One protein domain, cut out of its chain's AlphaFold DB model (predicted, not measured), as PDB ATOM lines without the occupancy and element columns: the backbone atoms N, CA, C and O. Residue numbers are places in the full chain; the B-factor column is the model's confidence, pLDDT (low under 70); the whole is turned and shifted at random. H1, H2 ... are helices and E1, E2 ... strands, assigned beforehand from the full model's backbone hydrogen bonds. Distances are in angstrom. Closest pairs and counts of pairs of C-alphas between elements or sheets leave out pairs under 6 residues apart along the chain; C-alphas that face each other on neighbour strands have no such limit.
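Overview. This is residues 5 to 86 of the 88 residues of an uncharacterized protein of Flavobacterium rakeshii (UniProt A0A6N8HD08). A strongly twisted sheet of five strands forms one layer, and a single helix, H1, packs slantwise over one face of it, with no named helix on the opposite face. The two strands with the most residues, E1 and E2, 13 residues each, lie side by side and both bend; E3 follows beside E2, and the shorter E4 and E5 finish the sheet. The printed part has 82 residues with one named helix and five named strands, in the order H1, E1, E2, E3, E4, E5; the sheet's order is E1, E2, E3, E4, E5, antiparallel throughout, and the class is mixed, helices and strands. The whole is compact, with a radius of gyration of the C-alphas of 12.4 A and spans of 38 by 26 by 21 A.

Along the chain. In the sheet, E1 is residues 23 to 35, 28.2 A from first to last C-alpha, and bends by 78 degrees at residue 32. E2 is residues 45 to 57, 34.4 A long, from C-alpha 45 at (39.141, 127.329, 138.618), and bends by 54 degrees at residue 48. E3 is residues 60 to 69, 29.3 A long. E4 is residues 75 to 80, 15.4 A long, and E5 is residues 83 to 85, ending with C-alpha 85 at (21.636, 130.861, 131.549). H1 is residues 5 to 17, 18.5 A long, from C-alpha 5 at (24.019, 111.460, 142.157).

Arrangement. The five strands make a meander, each the antiparallel neighbour of the one before, and each two in succession form a hairpin. E1 and E5 are the edge strands. Between E1 and E2, N 26 and O 52 are 2.8 A apart, within hydrogen-bond range; between E2 and E3, N 51 and O 66 are 2.9 A apart; between E3 and E4, N 67 and O 77 are 2.8 A apart; between E4 and E5, N 85 and O 78 are 2.8 A apart. From edge to edge the strands' lines turn by 101 degrees. E1 and E4 are apart. H1 is on the sheet at a height of 7.9 A, two layers in all, a helix on one face of a sheet. It lies over E2 and, only just, over E3, on which 3 of its C-alphas fall. On the local plane its line stands at 52 degrees to that of E2, slantwise to the strands. The closest C-alphas of H1 and E2 are those of Ile 8 and Val 51, 6.5 A apart. In H1 every O i to N i+4 pair is within hydrogen-bond range.

Size, cuts and confidence. The two C-alphas farthest apart are those of Lys 44 and Tyr 58, at 38.0 A. The printed part has no cut and no long link; the link from E1 to E2, 9 residues, is short, and the others are tight. The mean pLDDT of the printed part is 90.4, and residues 57 to 61 are under 70.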
ATOM      1  N   GLU A   5      25.456 111.668 141.959       96.25
ATOM      2  CA  GLU A   5      24.019 111.460 142.157       96.25
ATOM      3  C   GLU A   5      23.386 112.656 142.872       96.25
ATOM      4  O   GLU A   5      22.277 113.078 142.538       96.25
ATOM      5  N   LYS A   6      24.130 113.280 143.796       96.50
ATOM      6  CA  LYS A   6      23.670 114.481 144.490       96.50
ATOM      7  C   LYS A   6      23.564 115.681 143.554       96.50
ATOM      8  O   LYS A   6      22.659 116.493 143.721       96.50
ATOM      9  N   ALA A   7      24.437 115.785 142.553       96.44
ATOM     10  CA  ALA A   7      24.338 116.835 141.541       96.44
ATOM     11  C   ALA A   7      23.063 116.685 140.700       96.44
ATOM     12  O   ALA A   7      22.395 117.678 140.422       96.44
ATOM     13  N   ILE A   8      22.681 115.449 140.356       96.81
ATOM     14  CA  ILE A   8      21.420 115.172 139.653       96.81
ATOM     15  C   ILE A   8      20.225 115.588 140.517       96.81
ATOM     16  O   ILE A   8      19.308 116.229 140.008       96.81
ATOM     17  N   GLU A   9      20.229 115.258 141.814       96.81
ATOM     18  CA  GLU A   9      19.172 115.682 142.744       96.81
ATOM     19  C   GLU A   9      19.038 117.207 142.816       96.81
ATOM     20  O   GLU A   9      17.928 117.724 142.733       96.81
ATOM     21  N   ILE A  10      20.158 117.927 142.927       96.38
ATOM     22  CA  ILE A  10      20.179 119.399 142.974       96.38
ATOM     23  C   ILE A  10      19.585 119.991 141.695       96.38
ATOM     24  O   ILE A  10      18.793 120.931 141.751       96.38
ATOM     25  N   VAL A  11      19.944 119.432 140.538       95.44
ATOM     26  CA  VAL A  11      19.423 119.891 139.248       95.44
ATOM     27  C   VAL A  11      17.930 119.597 139.124       95.44
ATOM     28  O   VAL A  11      17.186 120.486 138.730       95.44
ATOM     29  N   LYS A  12      17.460 118.409 139.520       95.00
ATOM     30  CA  LYS A  12      16.021 118.089 139.539       95.00
ATOM     31  C   LYS A  12      15.236 119.056 140.424       95.00
ATOM     32  O   LYS A  12      14.249 119.618 139.969       95.00
ATOM     33  N   ASP A  13      15.725 119.321 141.632       95.69
ATOM     34  CA  ASP A  13      15.095 120.267 142.556       95.69
ATOM     35  C   ASP A  13      15.047 121.701 141.990       95.69
ATOM     36  O   ASP A  13      14.035 122.389 142.123       95.69
ATOM     37  N   TYR A  14      16.099 122.156 141.301       94.62
ATOM     38  CA  TYR A  14      16.071 123.435 140.581       94.62
ATOM     39  C   TYR A  14      14.995 123.463 139.486       94.62
ATOM     40  O   TYR A  14      14.245 124.439 139.388       94.62
ATOM     41  N   LEU A  15      14.911 122.410 138.668       93.00
ATOM     42  CA  LEU A  15      13.953 122.323 137.563       93.00
ATOM     43  C   LEU A  15      12.511 122.302 138.090       93.00
ATOM     44  O   LEU A  15      11.668 123.048 137.587       93.00
ATOM     45  N   ASP A  16      12.260 121.549 139.162       93.12
ATOM     46  CA  ASP A  16      10.962 121.476 139.834       93.12
ATOM     47  C   ASP A  16      10.557 122.834 140.434       93.12
ATOM     48  O   ASP A  16       9.447 123.318 140.189       93.12
ATOM     49  N   ARG A  17      11.467 123.506 141.160       94.00
ATOM     50  CA  ARG A  17      11.222 124.844 141.740       94.00
ATOM     51  C   ARG A  17      10.890 125.893 140.680       94.00
ATOM     52  O   ARG A  17      10.030 126.744 140.913       94.00
ATOM     53  N   ASN A  18      11.527 125.806 139.516       91.44
ATOM     54  CA  ASN A  18      11.298 126.713 138.390       91.44
ATOM     55  C   ASN A  18      10.166 126.263 137.457       91.44
ATOM     56  O   ASN A  18       9.906 126.920 136.450       91.44
ATOM     57  N   LYS A  19       9.457 125.174 137.791       90.00
ATOM     58  CA  LYS A  19       8.353 124.613 136.994       90.00
ATOM     59  C   LYS A  19       8.763 124.318 135.545       90.00
ATOM     60  O   LYS A  19       7.958 124.470 134.619       90.00
ATOM     61  N   ILE A  20      10.008 123.890 135.348       86.75
ATOM     62  CA  ILE A  20      10.522 123.447 134.054       86.75
ATOM     63  C   ILE A  20      10.043 122.007 133.853       86.75
ATOM     64  O   ILE A  20      10.594 121.066 134.411       86.75
ATOM     65  N   ASN A  21       8.960 121.860 133.088       82.81
ATOM     66  CA  ASN A  21       8.281 120.587 132.830       82.81
ATOM     67  C   ASN A  21       8.627 120.031 131.440       82.81
ATOM     68  O   ASN A  21       9.206 120.745 130.624       82.81
ATOM     69  N   TYR A  22       8.196 118.793 131.163       83.25
ATOM     70  CA  TYR A  22       8.427 118.083 129.891       83.25
ATOM     71  C   TYR A  22       9.915 117.907 129.588       83.25
ATOM     72  O   TYR A  22      10.400 118.204 128.498       83.25
ATOM     73  N   ILE A  23      10.644 117.462 130.608       87.81
ATOM     74  CA  ILE A  23      12.089 117.306 130.560       87.81
ATOM     75  C   ILE A  23      12.515 115.884 130.890       87.81
ATOM     76  O   ILE A  23      11.910 115.208 131.727       87.81
ATOM     77  N   ARG A  24      13.634 115.471 130.303       89.06
ATOM     78  CA  ARG A  24      14.346 114.251 130.670       89.06
ATOM     79  C   ARG A  24      15.734 114.605 131.179       89.06
ATOM     80  O   ARG A  24      16.574 115.081 130.427       89.06
ATOM     81  N   VAL A  25      15.988 114.359 132.461       91.88
ATOM     82  CA  VAL A  25      17.315 114.576 133.058       91.88
ATOM     83  C   VAL A  25      18.190 113.347 132.815       91.88
ATOM     84  O   VAL A  25      17.784 112.222 133.109       91.88
ATOM     85  N   SER A  26      19.397 113.558 132.293       91.31
ATOM     86  CA  SER A  26      20.402 112.512 132.115       91.31
ATOM     87  C   SER A  26      20.927 112.019 133.464       91.31
ATOM     88  O   SER A  26      21.263 112.811 134.342       91.31
ATOM     89  N   GLU A  27      21.079 110.703 133.606       91.38
ATOM     90  CA  GLU A  27      21.735 110.092 134.771       91.38
ATOM     91  C   GLU A  27      23.268 110.144 134.684       91.38
ATOM     92  O   GLU A  27      23.971 109.793 135.628       91.38
ATOM     93  N   LYS A  28      23.813 110.581 133.542       91.12
ATOM     94  CA  LYS A  28      25.255 110.765 133.376       91.12
ATOM     95  C   LYS A  28      25.656 112.160 133.818       91.12
ATOM     96  O   LYS A  28      25.144 113.152 133.302       91.12
ATOM     97  N   VAL A  29      26.655 112.208 134.691       93.69
ATOM     98  CA  VAL A  29      27.295 113.441 135.144       93.69
ATOM     99  C   VAL A  29      28.700 113.503 134.573       93.69
ATOM    100  O   VAL A  29      29.508 112.595 134.777       93.69
ATOM    101  N   MET A  30      29.006 114.580 133.861       94.75
ATOM    102  CA  MET A  30      30.371 114.842 133.418       94.75
ATOM    103  C   MET A  30      31.123 115.586 134.519       94.75
ATOM    104  O   MET A  30      30.624 116.578 135.041       94.75
ATOM    105  N   THR A  31      32.327 115.121 134.850       95.75
ATOM    106  CA  THR A  31      33.212 115.774 135.825       95.75
ATOM    107  C   THR A  31      34.391 116.395 135.100       95.75
ATOM    108  O   THR A  31      35.064 115.712 134.331       95.75
ATOM    109  N   GLN A  32      34.661 117.671 135.350       94.62
ATOM    110  CA  GLN A  32      35.809 118.362 134.764       94.62
ATOM    111  C   GLN A  32      36.347 119.426 135.718       94.62
ATOM    112  O   GLN A  32      35.593 120.002 136.496       94.62
ATOM    113  N   LYS A  33      37.649 119.709 135.642       95.62
ATOM    114  CA  LYS A  33      38.240 120.893 136.270       95.62
ATOM    115  C   LYS A  33      38.338 121.989 135.218       95.62
ATOM    116  O   LYS A  33      38.890 121.741 134.145       95.62
ATOM    117  N   ARG A  34      37.772 123.163 135.484       93.44
ATOM    118  CA  ARG A  34      37.738 124.262 134.515       93.44
ATOM    119  C   ARG A  34      37.622 125.611 135.216       93.44
ATOM    120  O   ARG A  34      37.028 125.707 136.287       93.44
ATOM    121  N   GLU A  35      38.143 126.649 134.575       95.75
ATOM    122  CA  GLU A  35      37.796 128.032 134.892       95.75
ATOM    123  C   GLU A  35      36.333 128.326 134.524       95.75
ATOM    124  O   GLU A  35      35.876 128.003 133.420       95.75
ATOM    125  N   ILE A  36      35.588 128.906 135.464       93.94
ATOM    126  CA  ILE A  36      34.179 129.243 135.278       93.94
ATOM    127  C   ILE A  36      34.057 130.425 134.307       93.94
ATOM    128  O   ILE A  36      34.598 131.492 134.590       93.94
ATOM    129  N   PRO A  37      33.329 130.272 133.188       92.25
ATOM    130  CA  PRO A  37      33.248 131.300 132.156       92.25
ATOM    131  C   PRO A  37      32.137 132.336 132.379       92.25
ATOM    132  O   PRO A  37      32.041 133.271 131.593       92.25
ATOM    133  N   TYR A  38      31.244 132.131 133.355       89.19
ATOM    134  CA  TYR A  38      30.052 132.961 133.538       89.19
ATOM    135  C   TYR A  38      29.470 132.840 134.957       89.19
ATOM    136  O   TYR A  38      29.507 131.761 135.556       89.19
ATOM    137  N   GLY A  39      28.877 133.925 135.462       82.50
ATOM    138  CA  GLY A  39      28.078 133.944 136.692       82.50
ATOM    139  C   GLY A  39      28.878 134.230 137.969       82.50
ATOM    140  O   GLY A  39      29.993 134.745 137.936       82.50
ATOM    141  N   ALA A  40      28.308 133.881 139.127       76.50
ATOM    142  CA  ALA A  40      28.798 134.290 140.454       76.50
ATOM    143  C   ALA A  40      30.230 133.830 140.817       76.50
ATOM    144  O   ALA A  40      30.806 134.302 141.800       76.50
ATOM    145  N   MET A  41      30.815 132.904 140.051       86.62
ATOM    146  CA  MET A  41      32.171 132.383 140.262       86.62
ATOM    147  C   MET A  41      33.081 132.532 139.037       86.62
ATOM    148  O   MET A  41      34.088 131.832 138.957       86.62
ATOM    149  N   GLU A  42      32.747 133.425 138.102       90.69
ATOM    150  CA  GLU A  42      33.537 133.678 136.894       90.69
ATOM    151  C   GLU A  42      35.031 133.921 137.198       90.69
ATOM    152  O   GLU A  42      35.390 134.588 138.173       90.69
ATOM    153  N   GLY A  43      35.909 133.324 136.385       92.94
ATOM    154  CA  GLY A  43      37.366 133.416 136.517       92.94
ATOM    155  C   GLY A  43      37.984 132.530 137.607       92.94
ATOM    156  O   GLY A  43      39.202 132.519 137.771       92.94
ATOM    157  N   LYS A  44      37.184 131.771 138.371       93.75
ATOM    158  CA  LYS A  44      37.703 130.794 139.344       93.75
ATOM    159  C   LYS A  44      37.857 129.419 138.707       93.75
ATOM    160  O   LYS A  44      36.962 128.956 138.008       93.75
ATOM    161  N   GLU A  45      38.954 128.729 139.006       96.56
ATOM    162  CA  GLU A  45      39.141 127.329 138.618       96.56
ATOM    163  C   GLU A  45      38.491 126.394 139.643       96.56
ATOM    164  O   GLU A  45      38.916 126.340 140.798       96.56
ATOM    165  N   LEU A  46      37.473 125.644 139.218       95.38
ATOM    166  CA  LEU A  46      36.704 124.739 140.074       95.38
ATOM    167  C   LEU A  46      36.620 123.339 139.463       95.38
ATOM    168  O   LEU A  46      36.659 123.164 138.242       95.38
ATOM    169  N   THR A  47      36.455 122.335 140.322       96.81
ATOM    170  CA  THR A  47      35.932 121.032 139.901       96.81
ATOM    171  C   THR A  47      34.423 121.159 139.759       96.81
ATOM    172  O   THR A  47      33.737 121.534 140.708       96.81
ATOM    173  N   ILE A  48      33.902 120.858 138.577       96.25
ATOM    174  CA  ILE A  48      32.487 121.008 138.257       96.25
ATOM    175  C   ILE A  48      31.868 119.697 137.801       96.25
ATOM    176  O   ILE A  48      32.515 118.843 137.185       96.25
ATOM    177  N   TYR A  49      30.576 119.596 138.079       97.25
ATOM    178  CA  TYR A  49      29.680 118.600 137.537       97.25
ATOM    179  C   TYR A  49      28.752 119.238 136.521       97.25
ATOM    180  O   TYR A  49      28.161 120.283 136.775       97.25
ATOM    181  N   THR A  50      28.611 118.596 135.370       96.50
ATOM    182  CA  THR A  50      27.669 119.014 134.338       96.50
ATOM    183  C   THR A  50      26.606 117.940 134.162       96.50
ATOM    184  O   THR A  50      26.925 116.788 133.856       96.50
ATOM    185  N   VAL A  51      25.348 118.335 134.350       96.75
ATOM    186  CA  VAL A  51      24.157 117.495 134.187       96.75
ATOM    187  C   VAL A  51      23.365 118.016 132.993       96.75
ATOM    188  O   VAL A  51      23.079 119.208 132.914       96.75
ATOM    189  N   CYS A  52      23.020 117.135 132.056       95.12
ATOM    190  CA  CYS A  52      22.178 117.484 130.912       95.12
ATOM    191  C   CYS A  52      20.713 117.206 131.240       95.12
ATOM    192  O   CYS A  52      20.404 116.165 131.825       95.12
ATOM    193  N   TYR A  53      19.820 118.089 130.812       92.25
ATOM    194  CA  TYR A  53      18.422 117.746 130.626       92.25
ATOM    195  C   TYR A  53      17.977 118.109 129.212       92.25
ATOM    196  O   TYR A  53      18.438 119.092 128.628       92.25
ATOM    197  N   ASP A  54      17.070 117.299 128.693       89.69
ATOM    198  CA  ASP A  54      16.503 117.451 127.364       89.69
ATOM    199  C   ASP A  54      15.083 117.986 127.513       89.69
ATOM    200  O   ASP A  54      14.318 117.464 128.324       89.69
ATOM    201  N   TYR A  55      14.738 119.037 126.771       83.00
ATOM    202  CA  TYR A  55      13.365 119.522 126.660       83.00
ATOM    203  C   TYR A  55      12.658 118.746 125.548       83.00
ATOM    204  O   TYR A  55      13.060 118.851 124.388       83.00
ATOM    205  N   GLU A  56      11.604 118.003 125.884       72.38
ATOM    206  CA  GLU A  56      10.784 117.275 124.909       72.38
ATOM    207  C   GLU A  56       9.829 118.263 124.219       72.38
ATOM    208  O   GLU A  56       8.662 118.430 124.579       72.38
ATOM    209  N   GLY A  57      10.366 119.010 123.252       64.75
ATOM    210  CA  GLY A  57       9.632 119.998 122.469       64.75
ATOM    211  C   GLY A  57       9.046 119.428 121.176       64.75
ATOM    212  O   GLY A  57       9.591 118.516 120.562       64.75
ATOM    213  N   TYR A  58       7.968 120.047 120.683       57.16
ATOM    214  CA  TYR A  58       7.297 119.657 119.428       57.16
ATOM    215  C   TYR A  58       8.196 119.771 118.174       57.16
ATOM    216  O   TYR A  58       7.903 119.169 117.144       57.16
ATOM    217  N   TYR A  59       9.284 120.547 118.252       57.53
ATOM    218  CA  TYR A  59      10.214 120.825 117.148       57.53
ATOM    219  C   TYR A  59      11.607 120.187 117.325       57.53
ATOM    220  O   TYR A  59      12.514 120.498 116.553       57.53
ATOM    221  N   GLY A  60      11.771 119.284 118.297       62.34
ATOM    222  CA  GLY A  60      13.020 118.567 118.565       62.34
ATOM    223  C   GLY A  60      13.557 118.792 119.978       62.34
ATOM    224  O   GLY A  60      13.166 119.742 120.661       62.34
ATOM    225  N   ASP A  61      14.455 117.898 120.392       67.81
ATOM    226  CA  ASP A  61      15.056 117.907 121.724       67.81
ATOM    227  C   ASP A  61      16.006 119.104 121.866       67.81
ATOM    228  O   ASP A  61      16.981 119.245 121.122       67.81
ATOM    229  N   ALA A  62      15.724 119.991 122.821       82.75
ATOM    230  CA  ALA A  62      16.655 121.051 123.197       82.75
ATOM    231  C   ALA A  62      17.487 120.592 124.396       82.75
ATOM    232  O   ALA A  62      16.940 120.328 125.465       82.75
ATOM    233  N   HIS A  63      18.806 120.524 124.222       89.38
ATOM    234  CA  HIS A  63      19.732 120.120 125.278       89.38
ATOM    235  C   HIS A  63      20.176 121.327 126.101       89.38
ATOM    236  O   HIS A  63      20.692 122.312 125.558       89.38
ATOM    237  N   VAL A  64      20.017 121.232 127.417       92.69
ATOM    238  CA  VAL A  64      20.514 122.228 128.362       92.69
ATOM    239  C   VAL A  64      21.424 121.549 129.370       92.69
ATOM    240  O   VAL A  64      21.075 120.547 129.990       92.69
ATOM    241  N   PHE A  65      22.605 122.126 129.554       95.12
ATOM    242  CA  PHE A  65      23.611 121.624 130.474       95.12
ATOM    243  C   PHE A  65      23.685 122.535 131.691       95.12
ATOM    244  O   PHE A  65      24.058 123.701 131.576       95.12
ATOM    245  N   ILE A  66      23.353 121.999 132.858       95.69
ATOM    246  CA  ILE A  66      23.464 122.693 134.136       95.69
ATOM    247  C   ILE A  66      24.806 122.351 134.769       95.69
ATOM    248  O   ILE A  66      25.151 121.180 134.937       95.69
ATOM    249  N   THR A  67      25.568 123.387 135.108       96.12
ATOM    250  CA  THR A  67      26.868 123.268 135.761       96.12
ATOM    251  C   THR A  67      26.730 123.526 137.256       96.12
ATOM    252  O   THR A  67      26.183 124.543 137.681       96.12
ATOM    253  N   VAL A  68      27.260 122.600 138.046       95.88
ATOM    254  CA  VAL A  68      27.220 122.578 139.507       95.88
ATOM    255  C   VAL A  68      28.653 122.541 140.031       95.88
ATOM    256  O   VAL A  68      29.488 121.802 139.504       95.88
ATOM    257  N   ASN A  69      28.956 123.310 141.073       95.81
ATOM    258  CA  ASN A  69      30.210 123.180 141.805       95.81
ATOM    259  C   ASN A  69      30.257 121.804 142.481       95.81
ATOM    260  O   ASN A  69      29.420 121.491 143.329       95.81
ATOM    261  N   ALA A  70      31.241 120.979 142.122       96.38
ATOM    262  CA  ALA A  70      31.347 119.632 142.664       96.38
ATOM    263  C   ALA A  70      31.701 119.641 144.158       96.38
ATOM    264  O   ALA A  70      31.435 118.659 144.844       96.38
ATOM    265  N   GLU A  71      32.289 120.716 144.692       95.31
ATOM    266  CA  GLU A  71      32.700 120.760 146.098       95.31
ATOM    267  C   GLU A  71      31.530 120.874 147.075       95.31
ATOM    268  O   GLU A  71      31.488 120.112 148.046       95.31
ATOM    269  N   ASP A  72      30.584 121.774 146.797       94.75
ATOM    270  CA  ASP A  72      29.510 122.168 147.718       94.75
ATOM    271  C   ASP A  72      28.090 122.040 147.136       94.75
ATOM    272  O   ASP A  72      27.115 122.166 147.874       94.75
ATOM    273  N   GLY A  73      27.951 121.746 145.839       94.62
ATOM    274  CA  GLY A  73      26.653 121.632 145.176       94.62
ATOM    275  C   GLY A  73      26.039 122.958 144.720       94.62
ATOM    276  O   GLY A  73      24.880 122.975 144.311       94.62
ATOM    277  N   THR A  74      26.777 124.068 144.761       94.75
ATOM    278  CA  THR A  74      26.288 125.370 144.285       94.75
ATOM    279  C   THR A  74      25.983 125.326 142.785       94.75
ATOM    280  O   THR A  74      26.825 124.905 141.990       94.75
ATOM    281  N   LEU A  75      24.796 125.784 142.379       94.88
ATOM    282  CA  LEU A  75      24.453 125.991 140.968       94.88
ATOM    283  C   LEU A  75      25.263 127.167 140.417       94.88
ATOM    284  O   LEU A  75      25.272 128.240 141.016       94.88
ATOM    285  N   LEU A  76      25.955 126.959 139.297       94.19
ATOM    286  CA  LEU A  76      26.833 127.973 138.711       94.19
ATOM    287  C   LEU A  76      26.173 128.664 137.521       94.19
ATOM    288  O   LEU A  76      25.952 129.868 137.555       94.19
ATOM    289  N   TYR A  77      25.877 127.904 136.468       94.12
ATOM    290  CA  TYR A  77      25.240 128.414 135.256       94.12
ATOM    291  C   TYR A  77      24.659 127.271 134.425       94.12
ATOM    292  O   TYR A  77      25.103 126.120 134.515       94.12
ATOM    293  N   GLY A  78      23.678 127.596 133.588       94.19
ATOM    294  CA  GLY A  78      23.219 126.729 132.510       94.19
ATOM    295  C   GLY A  78      23.845 127.139 131.180       94.19
ATOM    296  O   GLY A  78      24.249 128.286 131.001       94.19
ATOM    297  N   ILE A  79      23.934 126.217 130.229       93.62
ATOM    298  CA  ILE A  79      24.312 126.533 128.850       93.62
ATOM    299  C   ILE A  79      23.457 125.735 127.869       93.62
ATOM    300  O   ILE A  79      23.228 124.537 128.048       93.62
ATOM    301  N   SER A  80      22.986 126.413 126.828       91.31
ATOM    302  CA  SER A  80      22.263 125.831 125.698       91.31
ATOM    303  C   SER A  80      22.801 126.401 124.382       91.31
ATOM    304  O   SER A  80      23.719 127.225 124.370       91.31
ATOM    305  N   SER A  81      22.212 126.003 123.253       87.50
ATOM    306  CA  SER A  81      22.528 126.591 121.943       87.50
ATOM    307  C   SER A  81      22.265 128.102 121.867       87.50
ATOM    308  O   SER A  81      22.822 128.771 121.001       87.50
ATOM    309  N   SER A  82      21.440 128.651 122.766       86.75
ATOM    310  CA  SER A  82      21.132 130.084 122.837       86.75
ATOM    311  C   SER A  82      22.111 130.888 123.701       86.75
ATOM    312  O   SER A  82      22.044 132.114 123.689       86.75
ATOM    313  N   GLY A  83      23.021 130.229 124.427       90.69
ATOM    314  CA  GLY A  83      24.022 130.877 125.277       90.69
ATOM    315  C   GLY A  83      23.952 130.448 126.742       90.69
ATOM    316  O   GLY A  83      23.451 129.369 127.068       90.69
ATOM    317  N   TYR A  84      24.506 131.293 127.616       92.31
ATOM    318  CA  TYR A  84      24.515 131.073 129.061       92.31
ATOM    319  C   TYR A  84      23.173 131.435 129.698       92.31
ATOM    320  O   TYR A  84      22.507 132.387 129.292       92.31
ATOM    321  N   LEU A  85      22.811 130.667 130.718       89.94
ATOM    322  CA  LEU A  85      21.636 130.861 131.549       89.94
ATOM    323  C   LEU A  85      22.106 131.167 132.967       89.94
ATOM    324  O   LEU A  85      22.874 130.392 133.547       89.94
ATOM    325  N   ASP A  86      21.621 132.275 133.511       87.88
ATOM    326  CA  ASP A  86      21.739 132.547 134.936       87.88
ATOM    327  C   ASP A  86      20.786 131.623 135.709       87.88
ATOM    328  O   ASP A  86      19.657 131.380 135.274       87.88
TER     329      ASP A  86